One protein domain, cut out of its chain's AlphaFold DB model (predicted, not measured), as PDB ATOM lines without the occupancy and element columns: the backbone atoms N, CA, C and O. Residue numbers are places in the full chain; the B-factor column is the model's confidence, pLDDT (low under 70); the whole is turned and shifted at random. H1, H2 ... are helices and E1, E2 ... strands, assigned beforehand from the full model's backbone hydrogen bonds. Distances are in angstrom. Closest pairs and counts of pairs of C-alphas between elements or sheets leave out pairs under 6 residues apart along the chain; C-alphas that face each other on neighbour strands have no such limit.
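What this domain is: This is residues 72 to 150 of the 161 residues of an uncharacterized protein of Firmicutes bacterium ZCTH02-B6 (UniProt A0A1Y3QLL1). A small sheet of three strands, E1, E2 and E3, has the long helix H3 laid over one face, while a helical hairpin, H1 and H2, sits beside H3; H2 meets the sheet near E3 and H1 lies farther out, away from the strands. The printed part has 79 residues, with three named helices and three named strands in the order E1, E2, H1, H2, E3, H3. The sheet's order is E1, E2, E3, antiparallel throughout, and the class is mixed, helices and strands. The whole is compact, with a radius of gyration of the C-alphas of 12.0 A, and it spans 31 by 28 by 19 A.

Where its parts are: E1, residues 72 to 75, begins at C-alpha 72, (-39.020, 37.640, 48.800), and is 10.0 A long. E2, residues 78 to 82, measures 12.9 A. H1, residues 87 to 97, measures 15.0 A. H2, residues 106 to 115, measures 14.1 A and begins at C-alpha 106, (-52.618, 29.032, 36.581). E3, residues 119 to 121, measures 7.0 A. H3, residues 130 to 144, is the longest helix at 20.9 A and ends at C-alpha 144, (-38.049, 34.401, 36.020).

How they stand to each other: E1 and E2 form a hairpin, with N 73 and O 80 at 2.9 A and N 75 and O 78 at 3.0 A, within hydrogen-bond range. E2, the inner strand, is antiparallel to E3, with N 81 and O 120 at 2.9 A. H3 is on the sheet, in two layers, helix over strands, at a height over the sheet of 9.7 A. It lies over E2, and only just over E1, with 3 of its 15 C-alphas falling there; it runs along the strands, at 17 degrees to E2 on the local plane. Its closest C-alphas to E1 are those of Asp 132 and Ile 75, 6.2 A. H2 only grazes the sheet, with its residues 110 to 114; the closest C-alphas of H2 and E3 are those of Cys 113 and Ile 119, 5.6 A. H2 and H3 are close but not clearly touching: the C-alphas of Leu 110 and Ile 137, their closest, are 7.3 A apart. H1 and H2 form a helical hairpin; they touch, closest at the C-alphas of Tyr 97 and Phe 109, 5.5 A, and run opposite ways at a steep tilt of 39 degrees. H1 is not on the sheet, and it is only just apart from H3, their closest C-alphas 8.0 A apart. In H2 and H3 every O i to N i+4 pair is within hydrogen-bond range; in H1, 6 of 7 are.

The domain as a whole: The two C-alphas farthest apart, those of Arg 128 and Leu 149, are 34.1 A apart. The printed part has no cut. None of its links is long; those from H1 to H2 and from E3 to H3, 8 residues each, are short. The mean pLDDT of the printed part is 90.4, and no printed residue is under 70.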
ATOM      1  N   THR A  72     -37.887  37.845  47.891       97.88
ATOM      2  CA  THR A  72     -39.020  37.640  48.800       97.88
ATOM      3  C   THR A  72     -40.117  38.636  48.471       97.88
ATOM      4  O   THR A  72     -39.864  39.838  48.383       97.88
ATOM      5  N   VAL A  73     -41.343  38.142  48.315       97.25
ATOM      6  CA  VAL A  73     -42.530  38.958  48.042       97.25
ATOM      7  C   VAL A  73     -43.621  38.660  49.061       97.25
ATOM      8  O   VAL A  73     -43.794  37.521  49.492       97.25
ATOM      9  N   VAL A  74     -44.376  39.690  49.445       97.81
ATOM     10  CA  VAL A  74     -45.514  39.553  50.362       97.81
ATOM     11  C   VAL A  74     -46.805  39.825  49.604       97.81
ATOM     12  O   VAL A  74     -47.003  40.923  49.087       97.81
ATOM     13  N   ILE A  75     -47.690  38.830  49.536       97.12
ATOM     14  CA  ILE A  75     -48.949  38.893  48.779       97.12
ATOM     15  C   ILE A  75     -50.075  38.356  49.658       97.12
ATOM     16  O   ILE A  75     -49.950  37.284  50.244       97.12
ATOM     17  N   GLY A  76     -51.165  39.115  49.802       93.38
ATOM     18  CA  GLY A  76     -52.269  38.739  50.695       93.38
ATOM     19  C   GLY A  76     -51.852  38.551  52.165       93.38
ATOM     20  O   GLY A  76     -52.510  37.815  52.895       93.38
ATOM     21  N   GLY A  77     -50.744  39.170  52.595       95.62
ATOM     22  CA  GLY A  77     -50.161  38.987  53.933       95.62
ATOM     23  C   GLY A  77     -49.328  37.710  54.111       95.62
ATOM     24  O   GLY A  77     -48.936  37.403  55.233       95.62
ATOM     25  N   LEU A  78     -49.052  36.970  53.033       97.75
ATOM     26  CA  LEU A  78     -48.227  35.763  53.035       97.75
ATOM     27  C   LEU A  78     -46.855  36.041  52.412       97.75
ATOM     28  O   LEU A  78     -46.776  36.699  51.376       97.75
ATOM     29  N   GLU A  79     -45.793  35.525  53.031       98.19
ATOM     30  CA  GLU A  79     -44.416  35.624  52.533       98.19
ATOM     31  C   GLU A  79     -44.103  34.461  51.580       98.19
ATOM     32  O   GLU A  79     -44.130  33.294  51.979       98.19
ATOM     33  N   PHE A  80     -43.764  34.786  50.335       98.00
ATOM     34  CA  PHE A  80     -43.292  33.843  49.325       98.00
ATOM     35  C   PHE A  80     -41.833  34.135  49.001       98.00
ATOM     36  O   PHE A  80     -41.459  35.288  48.780       98.00
ATOM     37  N   ARG A  81     -41.020  33.083  48.930       97.94
ATOM     38  CA  ARG A  81     -39.624  33.158  48.496       97.94
ATOM     39  C   ARG A  81     -39.511  32.580  47.099       97.94
ATOM     40  O   ARG A  81     -40.013  31.485  46.844       97.94
ATOM     41  N   LEU A  82     -38.901  33.345  46.208       96.69
ATOM     42  CA  LEU A  82     -38.741  33.045  44.800       96.69
ATOM     43  C   LEU A  82     -37.292  32.642  44.537       96.69
ATOM     44  O   LEU A  82     -36.377  33.396  44.861       96.69
ATOM     45  N   HIS A  83     -37.117  31.469  43.937       94.62
ATOM     46  CA  HIS A  83     -35.819  30.910  43.566       94.62
ATOM     47  C   HIS A  83     -35.796  30.609  42.077       94.62
ATOM     48  O   HIS A  83     -36.801  30.178  41.504       94.62
ATOM     49  N   HIS A  84     -34.657  30.816  41.419       91.00
ATOM     50  CA  HIS A  84     -34.581  30.582  39.982       91.00
ATOM     51  C   HIS A  84     -34.285  29.099  39.685       91.00
ATOM     52  O   HIS A  84     -33.174  28.641  39.946       91.00
ATOM     53  N   PRO A  85     -35.197  28.332  39.051       84.81
ATOM     54  CA  PRO A  85     -35.003  26.900  38.762       84.81
ATOM     55  C   PRO A  85     -34.080  26.636  37.553       84.81
ATOM     56  O   PRO A  85     -34.096  25.559  36.958       84.81
ATOM     57  N   GLY A  86     -33.324  27.646  37.128       82.75
ATOM     58  CA  GLY A  86     -32.703  27.709  35.804       82.75
ATOM     59  C   GLY A  86     -33.702  27.900  34.649       82.75
ATOM     60  O   GLY A  86     -34.917  27.766  34.783       82.75
ATOM     61  N   VAL A  87     -33.173  28.230  33.473       79.50
ATOM     62  CA  VAL A  87     -33.957  28.451  32.242       79.50
ATOM     63  C   VAL A  87     -34.487  27.172  31.576       79.50
ATOM     64  O   VAL A  87     -35.572  27.237  30.997       79.50
ATOM     65  N   PRO A  88     -33.835  25.988  31.683       85.44
ATOM     66  CA  PRO A  88     -34.410  24.746  31.157       85.44
ATOM     67  C   PRO A  88     -35.832  24.475  31.662       85.44
ATOM     68  O   PRO A  88     -36.685  24.004  30.912       85.44
ATOM     69  N   TRP A  89     -36.120  24.827  32.918       86.50
ATOM     70  CA  TRP A  89     -37.463  24.683  33.465       86.50
ATOM     71  C   TRP A  89     -38.485  25.576  32.758       86.50
ATOM     72  O   TRP A  89     -39.593  25.115  32.525       86.50
ATOM     73  N   GLN A  90     -38.135  26.807  32.375       81.06
ATOM     74  CA  GLN A  90     -39.060  27.733  31.708       81.06
ATOM     75  C   GLN A  90     -39.452  27.241  30.311       81.06
ATOM     76  O   GLN A  90     -40.627  27.280  29.953       81.06
ATOM     77  N   VAL A  91     -38.490  26.717  29.545       83.38
ATOM     78  CA  VAL A  91     -38.750  26.117  28.224       83.38
ATOM     79  C   VAL A  91     -39.685  24.911  28.354       83.38
ATOM     80  O   VAL A  91     -40.645  24.782  27.599       83.38
ATOM     81  N   TRP A  92     -39.462  24.063  29.361       86.00
ATOM     82  CA  TRP A  92     -40.362  22.953  29.672       86.00
ATOM     83  C   TRP A  92     -41.748  23.413  30.148       86.00
ATOM     84  O   TRP A  92     -42.771  22.942  29.651       86.00
ATOM     85  N   ALA A  93     -41.792  24.372  31.069       83.62
ATOM     86  CA  ALA A  93     -43.012  24.945  31.622       83.62
ATOM     87  C   ALA A  93     -43.885  25.588  30.537       83.62
ATOM     88  O   ALA A  93     -45.109  25.460  30.585       83.62
ATOM     89  N   ALA A  94     -43.274  26.233  29.537       77.50
ATOM     90  CA  ALA A  94     -43.982  26.792  28.393       77.50
ATOM     91  C   ALA A  94     -44.727  25.712  27.589       77.50
ATOM     92  O   ALA A  94     -45.835  25.968  27.128       77.50
ATOM     93  N   ALA A  95     -44.174  24.502  27.466       78.50
ATOM     94  CA  ALA A  95     -44.835  23.396  26.775       78.50
ATOM     95  C   ALA A  95     -45.944  22.735  27.616       78.50
ATOM     96  O   ALA A  95     -46.955  22.313  27.057       78.50
ATOM     97  N   GLU A  96     -45.781  22.653  28.943       83.31
ATOM     98  CA  GLU A  96     -46.722  21.905  29.795       83.31
ATOM     99  C   GLU A  96     -47.830  22.731  30.439       83.31
ATOM    100  O   GLU A  96     -48.943  22.242  30.685       83.31
ATOM    101  N   TYR A  97     -47.543  23.989  30.752       83.31
ATOM    102  CA  TYR A  97     -48.448  24.829  31.529       83.31
ATOM    103  C   TYR A  97     -49.169  25.867  30.683       83.31
ATOM    104  O   TYR A  97     -50.135  26.465  31.160       83.31
ATOM    105  N   VAL A  98     -48.773  26.045  29.425       79.56
ATOM    106  CA  VAL A  98     -49.516  26.847  28.455       79.56
ATOM    107  C   VAL A  98     -50.426  25.917  27.652       79.56
ATOM    108  O   VAL A  98     -49.996  24.920  27.085       79.56
ATOM    109  N   GLY A  99     -51.729  26.197  27.662       71.38
ATOM    110  CA  GLY A  99     -52.713  25.406  26.931       71.38
ATOM    111  C   GLY A  99     -52.646  25.613  25.409       71.38
ATOM    112  O   GLY A  99     -52.018  26.560  24.941       71.38
ATOM    113  N   PRO A 100     -53.381  24.800  24.621       72.06
ATOM    114  CA  PRO A 100     -53.434  24.909  23.154       72.06
ATOM    115  C   PRO A 100     -53.910  26.273  22.629       72.06
ATOM    116  O   PRO A 100     -53.677  26.618  21.479       72.06
ATOM    117  N   ASN A 101     -54.596  27.048  23.471       80.81
ATOM    118  CA  ASN A 101     -55.065  28.403  23.186       80.81
ATOM    119  C   ASN A 101     -54.075  29.497  23.639       80.81
ATOM    120  O   ASN A 101     -54.461  30.662  23.721       80.81
ATOM    121  N   GLY A 102     -52.845  29.134  24.013       75.12
ATOM    122  CA  GLY A 102     -51.836  30.066  24.519       75.12
ATOM    123  C   GLY A 102     -52.095  30.567  25.944       75.12
ATOM    124  O   GLY A 102     -51.397  31.463  26.409       75.12
ATOM    125  N   GLN A 103     -53.092  30.028  26.658       82.00
ATOM    126  CA  GLN A 103     -53.411  30.478  28.014       82.00
ATOM    127  C   GLN A 103     -52.666  29.681  29.080       82.00
ATOM    128  O   GLN A 103     -52.675  28.450  29.084       82.00
ATOM    129  N   LEU A 104     -52.100  30.399  30.050       83.94
ATOM    130  CA  LEU A 104     -51.473  29.804  31.224       83.94
ATOM    131  C   LEU A 104     -52.507  29.080  32.100       83.94
ATOM    132  O   LEU A 104     -53.466  29.674  32.607       83.94
ATOM    133  N   ARG A 105     -52.263  27.798  32.362       89.31
ATOM    134  CA  ARG A 105     -52.995  26.984  33.337       89.31
ATOM    135  C   ARG A 105     -52.506  27.326  34.743       89.31
ATOM    136  O   ARG A 105     -51.667  26.633  35.303       89.31
ATOM    137  N   ARG A 106     -53.041  28.417  35.303       90.06
ATOM    138  CA  ARG A 106     -52.618  29.032  36.581       90.06
ATOM    139  C   ARG A 106     -52.323  28.031  37.704       90.06
ATOM    140  O   ARG A 106     -51.242  28.071  38.276       90.06
ATOM    141  N   ALA A 107     -53.264  27.131  37.995       87.62
ATOM    142  CA  ALA A 107     -53.109  26.148  39.069       87.62
ATOM    143  C   ALA A 107     -51.960  25.166  38.787       87.62
ATOM    144  O   ALA A 107     -51.127  24.925  39.654       87.62
ATOM    145  N   THR A 108     -51.872  24.650  37.558       88.56
ATOM    146  CA  THR A 108     -50.786  23.755  37.139       88.56
ATOM    147  C   THR A 108     -49.431  24.454  37.186       88.56
ATOM    148  O   THR A 108     -48.461  23.870  37.654       88.56
ATOM    149  N   PHE A 109     -49.377  25.715  36.754       90.81
ATOM    150  CA  PHE A 109     -48.171  26.534  36.789       90.81
ATOM    151  C   PHE A 109     -47.676  26.755  38.220       90.81
ATOM    152  O   PHE A 109     -46.522  26.461  38.512       90.81
ATOM    153  N   LEU A 110     -48.545  27.218  39.127       92.69
ATOM    154  CA  LEU A 110     -48.176  27.459  40.525       92.69
ATOM    155  C   LEU A 110     -47.790  26.163  41.244       92.69
ATOM    156  O   LEU A 110     -46.800  26.144  41.970       92.69
ATOM    157  N   LYS A 111     -48.505  25.065  40.979       90.94
ATOM    158  CA  LYS A 111     -48.117  23.735  41.458       90.94
ATOM    159  C   LYS A 111     -46.718  23.356  40.967       90.94
ATOM    160  O   LYS A 111     -45.880  22.970  41.774       90.94
ATOM    161  N   GLY A 112     -46.441  23.536  39.676       89.56
ATOM    162  CA  GLY A 112     -45.122  23.299  39.094       89.56
ATOM    163  C   GLY A 112     -44.028  24.172  39.707       89.56
ATOM    164  O   GLY A 112     -42.923  23.690  39.944       89.56
ATOM    165  N   CYS A 113     -44.340  25.433  40.016       91.88
ATOM    166  CA  CYS A 113     -43.425  26.343  40.702       91.88
ATOM    167  C   CYS A 113     -43.062  25.830  42.102       91.88
ATOM    168  O   CYS A 113     -41.893  25.851  42.475       91.88
ATOM    169  N   VAL A 114     -44.031  25.321  42.864       93.25
ATOM    170  CA  VAL A 114     -43.774  24.729  44.188       93.25
ATOM    171  C   VAL A 114     -42.982  23.424  44.067       93.25
ATOM    172  O   VAL A 114     -41.951  23.266  44.713       93.25
ATOM    173  N   GLU A 115     -43.407  22.502  43.197       90.56
ATOM    174  CA  GLU A 115     -42.761  21.189  43.009       90.56
ATOM    175  C   GLU A 115     -41.296  21.288  42.572       90.56
ATOM    176  O   GLU A 115     -40.500  20.385  42.823       90.56
ATOM    177  N   ARG A 116     -40.940  22.380  41.895       88.19
ATOM    178  CA  ARG A 116     -39.597  22.617  41.356       88.19
ATOM    179  C   ARG A 116     -38.788  23.605  42.186       88.19
ATOM    180  O   ARG A 116     -37.698  23.982  41.772       88.19
ATOM    181  N   GLY A 117     -39.311  24.002  43.347       89.88
ATOM    182  CA  GLY A 117     -38.628  24.888  44.283       89.88
ATOM    183  C   GLY A 117     -38.541  26.342  43.825       89.88
ATOM    184  O   GLY A 117     -37.825  27.108  44.452       89.88
ATOM    185  N   VAL A 118     -39.270  26.737  42.776       92.81
ATOM    186  CA  VAL A 118     -39.381  28.143  42.346       92.81
ATOM    187  C   VAL A 118     -40.036  28.980  43.432       92.81
ATOM    188  O   VAL A 118     -39.652  30.121  43.638       92.81
ATOM    189  N   ILE A 119     -41.030  28.412  44.117       96.12
ATOM    190  CA  ILE A 119     -41.714  29.044  45.242       96.12
ATOM    191  C   ILE A 119     -41.458  28.213  46.494       96.12
ATOM    192  O   ILE A 119     -41.748  27.015  46.518       96.12
ATOM    193  N   THR A 120     -40.983  28.866  47.551       96.06
ATOM    194  CA  THR A 120     -40.968  28.332  48.918       96.06
ATOM    195  C   THR A 120     -41.584  29.337  49.902       96.06
ATOM    196  O   THR A 120     -42.002  30.432  49.517       96.06
ATOM    197  N   GLY A 121     -41.686  28.968  51.184       95.50
ATOM    198  CA  GLY A 121     -42.386  29.767  52.194       95.50
ATOM    199  C   GLY A 121     -43.879  29.445  52.222       95.50
ATOM    200  O   GLY A 121     -44.252  28.290  52.445       95.50
ATOM    201  N   ALA A 122     -44.734  30.451  52.035       96.19
ATOM    202  CA  ALA A 122     -46.177  30.252  51.964       96.19
ATOM    203  C   ALA A 122     -46.594  29.411  50.743       96.19
ATOM    204  O   ALA A 122     -45.964  29.448  49.684       96.19
ATOM    205  N   SER A 123     -47.693  28.664  50.880       94.94
ATOM    206  CA  SER A 123     -48.255  27.886  49.772       94.94
ATOM    207  C   SER A 123     -49.202  28.757  48.939       94.94
ATOM    208  O   SER A 123     -50.060  29.428  49.521       94.94
ATOM    209  N   PRO A 124     -49.129  28.721  47.593       94.88
ATOM    210  CA  PRO A 124     -50.081  29.425  46.733       94.88
ATOM    211  C   PRO A 124     -51.551  29.076  47.014       94.88
ATOM    212  O   PRO A 124     -52.419  29.929  46.839       94.88
ATOM    213  N   ASP A 125     -51.833  27.868  47.516       94.19
ATOM    214  CA  ASP A 125     -53.189  27.418  47.872       94.19
ATOM    215  C   ASP A 125     -53.789  28.178  49.071       94.19
ATOM    216  O   ASP A 125     -54.991  28.109  49.326       94.19
ATOM    217  N   GLN A 126     -52.966  28.913  49.828       95.00
ATOM    218  CA  GLN A 126     -53.419  29.744  50.947       95.00
ATOM    219  C   GLN A 126     -54.009  31.087  50.484       95.00
ATOM    220  O   GLN A 126     -54.672  31.769  51.273       95.00
ATOM    221  N   LEU A 127     -53.794  31.475  49.222       95.44
ATOM    222  CA  LEU A 127     -54.355  32.694  48.650       95.44
ATOM    223  C   LEU A 127     -55.860  32.546  48.428       95.44
ATOM    224  O   LEU A 127     -56.339  31.582  47.838       95.44
ATOM    225  N   ARG A 128     -56.622  33.540  48.891       91.88
ATOM    226  CA  ARG A 128     -58.095  33.484  48.904       91.88
ATOM    227  C   ARG A 128     -58.755  34.255  47.768       91.88
ATOM    228  O   ARG A 128     -59.973  34.192  47.625       91.88
ATOM    229  N   SER A 129     -57.982  35.001  46.981       94.81
ATOM    230  CA  SER A 129     -58.509  35.844  45.914       94.81
ATOM    231  C   SER A 129     -57.792  35.603  44.588       94.81
ATOM    232  O   SER A 129     -56.588  35.355  44.532       94.81
ATOM    233  N   LEU A 130     -58.540  35.727  43.488       93.25
ATOM    234  CA  LEU A 130     -57.972  35.659  42.140       93.25
ATOM    235  C   LEU A 130     -56.987  36.813  41.877       93.25
ATOM    236  O   LEU A 130     -56.062  36.661  41.081       93.25
ATOM    237  N   ALA A 131     -57.179  37.954  42.543       96.06
ATOM    238  CA  ALA A 131     -56.272  39.091  42.457       96.06
ATOM    239  C   ALA A 131     -54.888  38.733  43.015       96.06
ATOM    240  O   ALA A 131     -53.892  38.931  42.322       96.06
ATOM    241  N   ASP A 132     -54.836  38.121  44.200       96.56
ATOM    242  CA  ASP A 132     -53.578  37.695  44.816       96.56
ATOM    243  C   ASP A 132     -52.898  36.577  44.017       96.56
ATOM    244  O   ASP A 132     -51.686  36.604  43.820       96.56
ATOM    245  N   ILE A 133     -53.672  35.621  43.490       95.38
ATOM    246  CA  ILE A 133     -53.147  34.555  42.621       95.38
ATOM    247  C   ILE A 133     -52.479  35.155  41.379       95.38
ATOM    248  O   ILE A 133     -51.367  34.771  41.018       95.38
ATOM    249  N   ASN A 134     -53.136  36.112  40.720       95.31
ATOM    250  CA  ASN A 134     -52.560  36.778  39.554       95.31
ATOM    251  C   ASN A 134     -51.344  37.638  39.932       95.31
ATOM    252  O   ASN A 134     -50.397  37.700  39.151       95.31
ATOM    253  N   ALA A 135     -51.344  38.266  41.113       96.56
ATOM    254  CA  ALA A 135     -50.193  39.008  41.618       96.56
ATOM    255  C   ALA A 135     -48.984  38.087  41.847       96.56
ATOM    256  O   ALA A 135     -47.882  38.428  41.428       96.56
ATOM    257  N   LEU A 136     -49.192  36.896  42.420       97.19
ATOM    258  CA  LEU A 136     -48.125  35.915  42.617       97.19
ATOM    259  C   LEU A 136     -47.583  35.398  41.284       97.19
ATOM    260  O   LEU A 136     -46.375  35.379  41.087       97.19
ATOM    261  N   ILE A 137     -48.458  35.040  40.340       94.69
ATOM    262  CA  ILE A 137     -48.036  34.610  38.996       94.69
ATOM    263  C   ILE A 137     -47.214  35.699  38.308       94.69
ATOM    264  O   ILE A 137     -46.200  35.405  37.680       94.69
ATOM    265  N   ARG A 138     -47.642  36.958  38.431       95.12
ATOM    266  CA  ARG A 138     -46.912  38.094  37.878       95.12
ATOM    267  C   ARG A 138     -45.531  38.229  38.512       95.12
ATOM    268  O   ARG A 138     -44.564  38.305  37.770       95.12
ATOM    269  N   ALA A 139     -45.445  38.193  39.841       96.12
ATOM    270  CA  ALA A 139     -44.175  38.275  40.558       96.12
ATOM    271  C   ALA A 139     -43.219  37.139  40.160       96.12
ATOM    272  O   ALA A 139     -42.046  37.385  39.906       96.12
ATOM    273  N   VAL A 140     -43.731  35.911  40.032       93.50
ATOM    274  CA  VAL A 140     -42.951  34.755  39.571       93.50
ATOM    275  C   VAL A 140     -42.438  34.972  38.148       93.50
ATOM    276  O   VAL A 140     -41.253  34.792  37.908       93.50
ATOM    277  N   ASN A 141     -43.291  35.383  37.205       90.19
ATOM    278  CA  ASN A 141     -42.858  35.625  35.823       90.19
ATOM    279  C   ASN A 141     -41.835  36.764  35.731       90.19
ATOM    280  O   ASN A 141     -40.797  36.595  35.105       90.19
ATOM    281  N   GLU A 142     -42.082  37.888  36.407       91.88
ATOM    282  CA  GLU A 142     -41.149  39.022  36.446       91.88
ATOM    283  C   GLU A 142     -39.802  38.637  37.069       91.88
ATOM    284  O   GLU A 142     -38.763  39.141  36.654       91.88
ATOM    285  N   PHE A 143     -39.801  37.735  38.052       93.19
ATOM    286  CA  PHE A 143     -38.585  37.179  38.635       93.19
ATOM    287  C   PHE A 143     -37.844  36.253  37.658       93.19
ATOM    288  O   PHE A 143     -36.639  36.388  37.453       93.19
ATOM    289  N   LEU A 144     -38.568  35.342  37.014       88.75
ATOM    290  CA  LEU A 144     -38.049  34.401  36.020       88.75
ATOM    291  C   LEU A 144     -37.464  35.104  34.783       88.75
ATOM    292  O   LEU A 144     -36.461  34.652  34.227       88.75
ATOM    293  N   ASP A 145     -38.028  36.249  34.397       88.25
ATOM    294  CA  ASP A 145     -37.545  37.061  33.277       88.25
ATOM    295  C   ASP A 145     -36.173  37.716  33.540       88.25
ATOM    296  O   ASP A 145     -35.522  38.215  32.615       88.25
ATOM    297  N   LYS A 146     -35.682  37.697  34.786       90.00
ATOM    298  CA  LYS A 146     -34.374  38.261  35.162       90.00
ATOM    299  C   LYS A 146     -33.198  37.343  34.825       90.00
ATOM    300  O   LYS A 146     -32.059  37.803  34.883       90.00
ATOM    301  N   ALA A 147     -33.426  36.074  34.480       90.50
ATOM    302  CA  ALA A 147     -32.329  35.180  34.120       90.50
ATOM    303  C   ALA A 147     -31.661  35.576  32.804       90.50
ATOM    304  O   ALA A 147     -32.291  35.638  31.749       90.50
ATOM    305  N   GLU A 148     -30.341  35.742  32.863       91.50
ATOM    306  CA  GLU A 148     -29.504  36.119  31.723       91.50
ATOM    307  C   GLU A 148     -29.693  35.169  30.530       91.50
ATOM    308  O   GLU A 148     -29.896  35.612  29.400       91.50
ATOM    309  N   LEU A 149     -29.687  33.856  30.783       91.44
ATOM    310  CA  LEU A 149     -29.890  32.845  29.744       91.44
ATOM    311  C   LEU A 149     -31.271  32.957  29.086       91.44
ATOM    312  O   LEU A 149     -31.387  32.745  27.883       91.44
ATOM    313  N   TRP A 150     -32.310  33.301  29.846       89.31
ATOM    314  CA  TRP A 150     -33.659  33.428  29.305       89.31
ATOM    315  C   TRP A 150     -33.756  34.657  28.417       89.31
ATOM    316  O   TRP A 150     -34.250  34.566  27.298       89.31
TER     317      TRP A 150